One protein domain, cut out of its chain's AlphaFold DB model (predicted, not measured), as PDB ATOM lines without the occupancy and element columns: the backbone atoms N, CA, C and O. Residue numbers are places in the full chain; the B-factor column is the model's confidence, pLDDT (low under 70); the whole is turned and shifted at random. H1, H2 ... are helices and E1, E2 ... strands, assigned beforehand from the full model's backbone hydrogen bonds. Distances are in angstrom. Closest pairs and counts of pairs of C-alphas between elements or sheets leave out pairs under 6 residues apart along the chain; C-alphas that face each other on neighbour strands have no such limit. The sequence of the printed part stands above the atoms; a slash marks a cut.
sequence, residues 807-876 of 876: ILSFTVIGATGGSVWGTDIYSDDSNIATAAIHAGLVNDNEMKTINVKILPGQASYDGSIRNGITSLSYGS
ATOM      1  N   ILE A 807     -43.321 -30.092   5.885       57.97
ATOM      2  CA  ILE A 807     -43.266 -28.740   5.324       57.97
ATOM      3  C   ILE A 807     -44.488 -28.569   4.428       57.97
ATOM      4  O   ILE A 807     -44.703 -29.347   3.502       57.97
ATOM      5  N   LEU A 808     -45.297 -27.561   4.725       52.59
ATOM      6  CA  LEU A 808     -46.521 -27.238   4.009       52.59
ATOM      7  C   LEU A 808     -46.387 -25.836   3.414       52.59
ATOM      8  O   LEU A 808     -45.960 -24.907   4.099       52.59
ATOM      9  N   SER A 809     -46.752 -25.681   2.146       48.25
ATOM     10  CA  SER A 809     -46.737 -24.382   1.472       48.25
ATOM     11  C   SER A 809     -48.097 -23.701   1.603       48.25
ATOM     12  O   SER A 809     -49.132 -24.303   1.305       48.25
ATOM     13  N   PHE A 810     -48.093 -22.440   2.025       61.12
ATOM     14  CA  PHE A 810     -49.282 -21.607   2.168       61.12
ATOM     15  C   PHE A 810     -49.082 -20.307   1.404       61.12
ATOM     16  O   PHE A 810     -48.074 -19.631   1.591       61.12
ATOM     17  N   THR A 811     -50.044 -19.918   0.573       49.75
ATOM     18  CA  THR A 811     -50.054 -18.563   0.014       49.75
ATOM     19  C   THR A 811     -50.727 -17.637   1.017       49.75
ATOM     20  O   THR A 811     -51.895 -17.829   1.368       49.75
ATOM     21  N   VAL A 812     -49.965 -16.660   1.507       58.53
ATOM     22  CA  VAL A 812     -50.428 -15.618   2.426       58.53
ATOM     23  C   VAL A 812     -50.404 -14.278   1.706       58.53
ATOM     24  O   VAL A 812     -49.523 -14.020   0.886       58.53
ATOM     25  N   ILE A 813     -51.375 -13.427   2.015       61.53
ATOM     26  CA  ILE A 813     -51.278 -11.994   1.746       61.53
ATOM     27  C   ILE A 813     -50.855 -11.382   3.070       61.53
ATOM     28  O   ILE A 813     -51.557 -11.592   4.062       61.53
ATOM     29  N   GLY A 814     -49.708 -10.705   3.110       68.00
ATOM     30  CA  GLY A 814     -49.246 -10.071   4.339       68.00
ATOM     31  C   GLY A 814     -50.338  -9.165   4.909       68.00
ATOM     32  O   GLY A 814     -50.901  -8.350   4.180       68.00
ATOM     33  N   ALA A 815     -50.650  -9.337   6.195       68.81
ATOM     34  CA  ALA A 815     -51.606  -8.498   6.903       68.81
ATOM     35  C   ALA A 815     -51.094  -8.132   8.300       68.81
ATOM     36  O   ALA A 815     -50.692  -9.000   9.080       68.81
ATOM     37  N   THR A 816     -51.189  -6.852   8.647       70.50
ATOM     38  CA  THR A 816     -50.772  -6.312   9.953       70.50
ATOM     39  C   THR A 816     -51.755  -6.580  11.105       70.50
ATOM     40  O   THR A 816     -51.473  -6.233  12.249       70.50
ATOM     41  N   GLY A 817     -52.899  -7.224  10.837       64.50
ATOM     42  CA  GLY A 817     -53.936  -7.520  11.832       64.50
ATOM     43  C   GLY A 817     -54.008  -8.993  12.254       64.50
ATOM     44  O   GLY A 817     -54.130  -9.874  11.408       64.50
ATOM     45  N   GLY A 818     -54.044  -9.251  13.565       70.44
ATOM     46  CA  GLY A 818     -54.149 -10.590  14.157       70.44
ATOM     47  C   GLY A 818     -53.158 -10.791  15.307       70.44
ATOM     48  O   GLY A 818     -52.146 -10.104  15.380       70.44
ATOM     49  N   SER A 819     -53.449 -11.712  16.226       80.75
ATOM     50  CA  SER A 819     -52.526 -12.044  17.320       80.75
ATOM     51  C   SER A 819     -51.452 -13.029  16.850       80.75
ATOM     52  O   SER A 819     -51.754 -13.975  16.120       80.75
ATOM     53  N   VAL A 820     -50.208 -12.810  17.276       89.56
ATOM     54  CA  VAL A 820     -49.049 -13.665  16.977       89.56
ATOM     55  C   VAL A 820     -48.301 -13.935  18.275       89.56
ATOM     56  O   VAL A 820     -48.074 -13.005  19.049       89.56
ATOM     57  N   TRP A 821     -47.888 -15.180  18.494       90.75
ATOM     58  CA  TRP A 821     -47.060 -15.580  19.627       90.75
ATOM     59  C   TRP A 821     -45.803 -16.301  19.148       90.75
ATOM     60  O   TRP A 821     -45.874 -17.200  18.307       90.75
ATOM     61  N   GLY A 822     -44.656 -15.920  19.708       87.81
ATOM     62  CA  GLY A 822     -43.356 -16.489  19.355       87.81
ATOM     63  C   GLY A 822     -42.602 -15.760  18.241       87.81
ATOM     64  O   GLY A 822     -43.087 -14.810  17.623       87.81
ATOM     65  N   THR A 823     -41.371 -16.204  18.015       88.75
ATOM     66  CA  THR A 823     -40.395 -15.616  17.095       88.75
ATOM     67  C   THR A 823     -39.564 -16.743  16.506       88.75
ATOM     68  O   THR A 823     -39.066 -17.571  17.263       88.75
ATOM     69  N   ASP A 824     -39.423 -16.782  15.176       85.81
ATOM     70  CA  ASP A 824     -38.824 -17.884  14.392       85.81
ATOM     71  C   ASP A 824     -39.603 -19.214  14.491       85.81
ATOM     72  O   ASP A 824     -39.860 -19.865  13.479       85.81
ATOM     73  N   ILE A 825     -40.070 -19.567  15.688       88.75
ATOM     74  CA  ILE A 825     -41.047 -20.609  15.984       88.75
ATOM     75  C   ILE A 825     -42.303 -19.926  16.536       88.75
ATOM     76  O   ILE A 825     -42.260 -19.274  17.580       88.75
ATOM     77  N   TYR A 826     -43.420 -20.094  15.833       90.00
ATOM     78  CA  TYR A 826     -44.707 -19.487  16.170       90.00
ATOM     79  C   TYR A 826     -45.672 -20.542  16.703       90.00
ATOM     80  O   TYR A 826     -45.635 -21.695  16.265       90.00
ATOM     81  N   SER A 827     -46.549 -20.155  17.628       91.06
ATOM     82  CA  SER A 827     -47.627 -21.040  18.072       91.06
ATOM     83  C   SER A 827     -48.618 -21.299  16.930       91.06
ATOM     84  O   SER A 827     -48.849 -20.441  16.076       91.06
ATOM     85  N   ASP A 828     -49.228 -22.484  16.900       86.81
ATOM     86  CA  ASP A 828     -50.120 -22.882  15.803       86.81
ATOM     87  C   ASP A 828     -51.449 -22.112  15.748       86.81
ATOM     88  O   ASP A 828     -52.147 -22.161  14.739       86.81
ATOM     89  N   ASP A 829     -51.790 -21.369  16.794       86.44
ATOM     90  CA  ASP A 829     -52.925 -20.455  16.860       86.44
ATOM     91  C   ASP A 829     -52.589 -19.016  16.427       86.44
ATOM     92  O   ASP A 829     -53.510 -18.209  16.274       86.44
ATOM     93  N   SER A 830     -51.314 -18.715  16.141       85.69
ATOM     94  CA  SER A 830     -50.872 -17.426  15.596       85.69
ATOM     95  C   SER A 830     -51.477 -17.142  14.222       85.69
ATOM     96  O   SER A 830     -51.592 -18.035  13.375       85.69
ATOM     97  N   ASN A 831     -51.812 -15.872  13.966       86.44
ATOM     98  CA  ASN A 831     -52.228 -15.443  12.638       86.44
ATOM     99  C   ASN A 831     -51.074 -15.625  11.650       86.44
ATOM    100  O   ASN A 831     -50.052 -14.951  11.755       86.44
ATOM    101  N   ILE A 832     -51.239 -16.527  10.684       85.00
ATOM    102  CA  ILE A 832     -50.160 -16.919   9.771       85.00
ATOM    103  C   ILE A 832     -49.729 -15.792   8.822       85.00
ATOM    104  O   ILE A 832     -48.548 -15.694   8.506       85.00
ATOM    105  N   ALA A 833     -50.640 -14.910   8.402       77.88
ATOM    106  CA  ALA A 833     -50.307 -13.761   7.557       77.88
ATOM    107  C   ALA A 833     -49.501 -12.712   8.335       77.88
ATOM    108  O   ALA A 833     -48.505 -12.188   7.840       77.88
ATOM    109  N   THR A 834     -49.889 -12.461   9.584       82.62
ATOM    110  CA  THR A 834     -49.196 -11.533  10.486       82.62
ATOM    111  C   THR A 834     -47.858 -12.101  10.961       82.62
ATOM    112  O   THR A 834     -46.866 -11.379  11.010       82.62
ATOM    113  N   ALA A 835     -47.785 -13.409  11.223       87.50
ATOM    114  CA  ALA A 835     -46.542 -14.113  11.534       87.50
ATOM    115  C   ALA A 835     -45.573 -14.124  10.340       87.50
ATOM    116  O   ALA A 835     -44.364 -14.041  10.532       87.50
ATOM    117  N   ALA A 836     -46.084 -14.181   9.108       85.00
ATOM    118  CA  ALA A 836     -45.266 -14.112   7.902       85.00
ATOM    119  C   ALA A 836     -44.654 -12.722   7.680       85.00
ATOM    120  O   ALA A 836     -43.480 -12.647   7.309       85.00
ATOM    121  N   ILE A 837     -45.403 -11.642   7.956       82.88
ATOM    122  CA  ILE A 837     -44.826 -10.289   8.007       82.88
ATOM    123  C   ILE A 837     -43.799 -10.227   9.132       82.88
ATOM    124  O   ILE A 837     -42.660  -9.855   8.878       82.88
ATOM    125  N   HIS A 838     -44.148 -10.664  10.348       91.88
ATOM    126  CA  HIS A 838     -43.216 -10.689  11.480       91.88
ATOM    127  C   HIS A 838     -41.907 -11.420  11.135       91.88
ATOM    128  O   HIS A 838     -40.821 -10.946  11.456       91.88
ATOM    129  N   ALA A 839     -41.983 -12.533  10.405       85.31
ATOM    130  CA  ALA A 839     -40.832 -13.306   9.944       85.31
ATOM    131  C   ALA A 839     -40.056 -12.669   8.770       85.31
ATOM    132  O   ALA A 839     -39.014 -13.193   8.389       85.31
ATOM    133  N   GLY A 840     -40.544 -11.573   8.182       86.31
ATOM    134  CA  GLY A 840     -39.932 -10.909   7.024       86.31
ATOM    135  C   GLY A 840     -40.090 -11.701   5.728       86.31
ATOM    136  O   GLY A 840     -39.349 -11.498   4.768       86.31
ATOM    137  N   LEU A 841     -41.028 -12.651   5.702       78.69
ATOM    138  CA  LEU A 841     -41.241 -13.527   4.556       78.69
ATOM    139  C   LEU A 841     -42.119 -12.870   3.496       78.69
ATOM    140  O   LEU A 841     -41.968 -13.208   2.323       78.69
ATOM    141  N   VAL A 842     -43.001 -11.952   3.894       77.12
ATOM    142  CA  VAL A 842     -43.959 -11.250   3.031       77.12
ATOM    143  C   VAL A 842     -44.146  -9.808   3.519       77.12
ATOM    144  O   VAL A 842     -44.171  -9.580   4.727       77.12
ATOM    145  N   ASN A 843     -44.273  -8.843   2.609       69.25
ATOM    146  CA  ASN A 843     -44.624  -7.459   2.942       69.25
ATOM    147  C   ASN A 843     -46.144  -7.289   3.127       69.25
ATOM    148  O   ASN A 843     -46.938  -8.131   2.702       69.25
ATOM    149  N   ASP A 844     -46.578  -6.185   3.743       65.62
ATOM    150  CA  ASP A 844     -48.007  -5.873   3.875       65.62
ATOM    151  C   ASP A 844     -48.669  -5.746   2.493       65.62
ATOM    152  O   ASP A 844     -48.190  -5.021   1.621       65.62
ATOM    153  N   ASN A 845     -49.775  -6.464   2.288       47.19
ATOM    154  CA  ASN A 845     -50.480  -6.619   1.008       47.19
ATOM    155  C   ASN A 845     -49.703  -7.340  -0.110       47.19
ATOM    156  O   ASN A 845     -50.233  -7.491  -1.213       47.19
ATOM    157  N   GLU A 846     -48.486  -7.825   0.142       53.47
ATOM    158  CA  GLU A 846     -47.783  -8.695  -0.799       53.47
ATOM    159  C   GLU A 846     -48.374 -10.105  -0.714       53.47
ATOM    160  O   GLU A 846     -48.562 -10.655   0.371       53.47
ATOM    161  N   MET A 847     -48.692 -10.697  -1.864       47.69
ATOM    162  CA  MET A 847     -49.099 -12.096  -1.952       47.69
ATOM    163  C   MET A 847     -47.865 -12.950  -2.203       47.69
ATOM    164  O   MET A 847     -47.202 -12.800  -3.230       47.69
ATOM    165  N   LYS A 848     -47.569 -13.875  -1.291       47.16
ATOM    166  CA  LYS A 848     -46.399 -14.741  -1.416       47.16
ATOM    167  C   LYS A 848     -46.665 -16.120  -0.840       47.16
ATOM    168  O   LYS A 848     -47.330 -16.277   0.183       47.16
ATOM    169  N   THR A 849     -46.136 -17.137  -1.508       54.28
ATOM    170  CA  THR A 849     -46.136 -18.497  -0.974       54.28
ATOM    171  C   THR A 849     -45.009 -18.633   0.038       54.28
ATOM    172  O   THR A 849     -43.840 -18.442  -0.291       54.28
ATOM    173  N   ILE A 850     -45.376 -18.970   1.267       69.44
ATOM    174  CA  ILE A 850     -44.457 -19.272   2.356       69.44
ATOM    175  C   ILE A 850     -44.453 -20.774   2.621       69.44
ATOM    176  O   ILE A 850     -45.476 -21.447   2.502       69.44
ATOM    177  N   ASN A 851     -43.297 -21.300   3.007       68.19
ATOM    178  CA  ASN A 851     -43.159 -22.681   3.448       68.19
ATOM    179  C   ASN A 851     -43.133 -22.708   4.974       68.19
ATOM    180  O   ASN A 851     -42.321 -22.020   5.589       68.19
ATOM    181  N   VAL A 852     -44.008 -23.507   5.581       80.06
ATOM    182  CA  VAL A 852     -44.115 -23.644   7.033       80.06
ATOM    183  C   VAL A 852     -43.833 -25.083   7.427       80.06
ATOM    184  O   VAL A 852     -44.490 -26.009   6.955       80.06
ATOM    185  N   LYS A 853     -42.865 -25.275   8.322       81.88
ATOM    186  CA  LYS A 853     -42.591 -26.569   8.946       81.88
ATOM    187  C   LYS A 853     -43.412 -26.697  10.227       81.88
ATOM    188  O   LYS A 853     -43.258 -25.879  11.129       81.88
ATOM    189  N   ILE A 854     -44.251 -27.726  10.330       83.19
ATOM    190  CA  ILE A 854     -45.009 -28.003  11.559       83.19
ATOM    191  C   ILE A 854     -44.083 -28.692  12.566       83.19
ATOM    192  O   ILE A 854     -43.520 -29.745  12.271       83.19
ATOM    193  N   LEU A 855     -43.912 -28.112  13.754       82.75
ATOM    194  CA  LEU A 855     -43.049 -28.639  14.819       82.75
ATOM    195  C   LEU A 855     -43.886 -29.189  15.991       82.75
ATOM    196  O   LEU A 855     -45.047 -28.806  16.141       82.75
ATOM    197  N   PRO A 856     -43.323 -30.065  16.849       87.25
ATOM    198  CA  PRO A 856     -43.925 -30.365  18.146       87.25
ATOM    199  C   PRO A 856     -44.087 -29.088  18.986       87.25
ATOM    200  O   PRO A 856     -43.226 -28.204  18.942       87.25
ATOM    201  N   GLY A 857     -45.167 -29.006  19.770       84.44
ATOM    202  CA  GLY A 857     -45.429 -27.857  20.642       84.44
ATOM    203  C   GLY A 857     -44.298 -27.616  21.646       84.44
ATOM    204  O   GLY A 857     -43.767 -28.563  22.227       84.44
ATOM    205  N   GLN A 858     -43.929 -26.349  21.837       81.94
ATOM    206  CA  GLN A 858     -42.876 -25.923  22.763       81.94
ATOM    207  C   GLN A 858     -43.443 -25.571  24.144       81.94
ATOM    208  O   GLN A 858     -44.620 -25.233  24.271       81.94
ATOM    209  N   ALA A 859     -42.598 -25.635  25.178       80.44
ATOM    210  CA  ALA A 859     -42.970 -25.247  26.544       80.44
ATOM    211  C   ALA A 859     -43.154 -23.723  26.700       80.44
ATOM    212  O   ALA A 859     -43.959 -23.276  27.516       80.44
ATOM    213  N   SER A 860     -42.436 -22.936  25.897       84.00
ATOM    214  CA  SER A 860     -42.542 -21.479  25.832       84.00
ATOM    215  C   SER A 860     -42.265 -20.967  24.416       84.00
ATOM    216  O   SER A 860     -41.594 -21.626  23.621       84.00
ATOM    217  N   TYR A 861     -42.779 -19.776  24.125       88.88
ATOM    218  CA  TYR A 861     -42.609 -19.025  22.888       88.88
ATOM    219  C   TYR A 861     -42.210 -17.595  23.254       88.88
ATOM    220  O   TYR A 861     -42.949 -16.922  23.973       88.88
ATOM    221  N   ASP A 862     -41.066 -17.129  22.756       86.50
ATOM    222  CA  ASP A 862     -40.561 -15.785  23.046       86.50
ATOM    223  C   ASP A 862     -41.055 -14.777  21.999       86.50
ATOM    224  O   ASP A 862     -40.811 -14.918  20.797       86.50
ATOM    225  N   GLY A 863     -41.778 -13.756  22.451       87.12
ATOM    226  CA  GLY A 863     -42.247 -12.658  21.612       87.12
ATOM    227  C   GLY A 863     -41.131 -11.675  21.255       87.12
ATOM    228  O   GLY A 863     -40.168 -11.507  22.004       87.12
ATOM    229  N   SER A 864     -41.259 -11.002  20.115       86.56
ATOM    230  CA  SER A 864     -40.373  -9.911  19.708       86.56
ATOM    231  C   SER A 864     -41.107  -8.899  18.822       86.56
ATOM    232  O   SER A 864     -42.301  -9.026  18.561       86.56
ATOM    233  N   ILE A 865     -40.403  -7.848  18.401       87.38
ATOM    234  CA  ILE A 865     -40.906  -6.895  17.410       87.38
ATOM    235  C   ILE A 865     -40.030  -7.031  16.168       87.38
ATOM    236  O   ILE A 865     -38.830  -6.758  16.223       87.38
ATOM    237  N   ARG A 866     -40.625  -7.458  15.053       79.69
ATOM    238  CA  ARG A 866     -39.952  -7.608  13.755       79.69
ATOM    239  C   ARG A 866     -40.880  -7.147  12.635       79.69
ATOM    240  O   ARG A 866     -42.078  -7.418  12.672       79.69
ATOM    241  N   ASN A 867     -40.326  -6.449  11.641       81.31
ATOM    242  CA  ASN A 867     -41.040  -6.015  10.429       81.31
ATOM    243  C   ASN A 867     -42.369  -5.279  10.712       81.31
ATOM    244  O   ASN A 867     -43.378  -5.511  10.053       81.31
ATOM    245  N   GLY A 868     -42.395  -4.428  11.744       71.69
ATOM    246  CA  GLY A 868     -43.588  -3.660  12.124       71.69
ATOM    247  C   GLY A 868     -44.688  -4.455  12.843       71.69
ATOM    248  O   GLY A 868     -45.719  -3.880  13.177       71.69
ATOM    249  N   ILE A 869     -44.477  -5.744  13.128       82.06
ATOM    250  CA  ILE A 869     -45.401  -6.601  13.878       82.06
ATOM    251  C   ILE A 869     -44.828  -6.884  15.266       82.06
ATOM    252  O   ILE A 869     -43.639  -7.156  15.410       82.06
ATOM    253  N   THR A 870     -45.680  -6.850  16.290       86.81
ATOM    254  CA  THR A 870     -45.339  -7.318  17.642       86.81
ATOM    255  C   THR A 870     -45.880  -8.729  17.839       86.81
ATOM    256  O   THR A 870     -47.093  -8.929  17.757       86.81
ATOM    257  N   SER A 871     -45.009  -9.696  18.125       90.56
ATOM    258  CA  SER A 871     -45.409 -11.003  18.641       90.56
ATOM    259  C   SER A 871     -45.307 -11.042  20.166       90.56
ATOM    260  O   SER A 871     -44.438 -10.423  20.780       90.56
ATOM    261  N   LEU A 872     -46.232 -11.754  20.803       88.06
ATOM    262  CA  LEU A 872     -46.318 -11.868  22.256       88.06
ATOM    263  C   LEU A 872     -45.585 -13.117  22.753       88.06
ATOM    264  O   LEU A 872     -45.557 -14.147  22.076       88.06
ATOM    265  N   SER A 873     -45.032 -13.052  23.963       88.50
ATOM    266  CA  SER A 873     -44.527 -14.250  24.638       88.50
ATOM    267  C   SER A 873     -45.683 -15.089  25.197       88.50
ATOM    268  O   SER A 873     -46.688 -14.541  25.655       88.50
ATOM    269  N   TYR A 874     -45.540 -16.414  25.193       81.31
ATOM    270  CA  TYR A 874     -46.510 -17.350  25.771       81.31
ATOM    271  C   TYR A 874     -45.808 -18.582  26.352       81.31
ATOM    272  O   TYR A 874     -44.928 -19.142  25.709       81.31
ATOM    273  N   GLY A 875     -46.188 -19.030  27.550       75.06
ATOM    274  CA  GLY A 875     -45.584 -20.193  28.207       75.06
ATOM    275  C   GLY A 875     -46.071 -20.368  29.646       75.06
ATOM    276  O   GLY A 875     -46.685 -19.456  30.204       75.06
ATOM    277  N   SER A 876     -45.832 -21.551  30.213       51.03
ATOM    278  CA  SER A 876     -46.150 -21.914  31.606       51.03
ATOM    279  C   SER A 876     -45.011 -21.633  32.571       51.03
ATOM    280  O   SER A 876     -43.874 -22.011  32.202       51.03
TER     281      SER A 876
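This is residues 807 to 876 of the 876 residues of the protein "Hypothetical protein" of Adineta steineri (UniProt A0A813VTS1). With little regular structure, the domain is a two-stranded ribbon, E1 and E2, with the short helix H1 packed on it and long loops making up much of the rest; the last, residues 854 to 876, folds back on itself. The printed part has 70 residues in the order E1, H1, E2, the strands antiparallel; the class is mixed, with 21 residues in named elements. It is compact, radius of gyration of the C-alphas 11.3 A, spanning 35 by 26 by 15 A.

E1, residues 807 to 813, and E2, residues 847 to 853, are antiparallel neighbours at 153 degrees; N 808 and O 852 are 2.8 A apart, within hydrogen-bond range. The closest C-alphas of E1 and H1, residues 832 to 838, are those of Val 812 and Ala 833, 5.5 A apart. Those of H1 and E2 are Ala 836 and Ile 850, 7.6 A. In H1 every O i to N i+4 pair is within hydrogen-bond range.

E1 measures 18.9 A from C-alpha 807 at (-43.266, -28.740, 5.324), H1 9.5 A, and E2 19.3 A to C-alpha 853 at (-42.591, -26.569, 8.946).

The farthest C-alphas, Met 847 and Ser 876, are 35.1 A apart. The printed part has no cut; E1 to H1 is a long link. pLDDT is under 70 at residues 807 to 815, 817, 843 to 851 and 876.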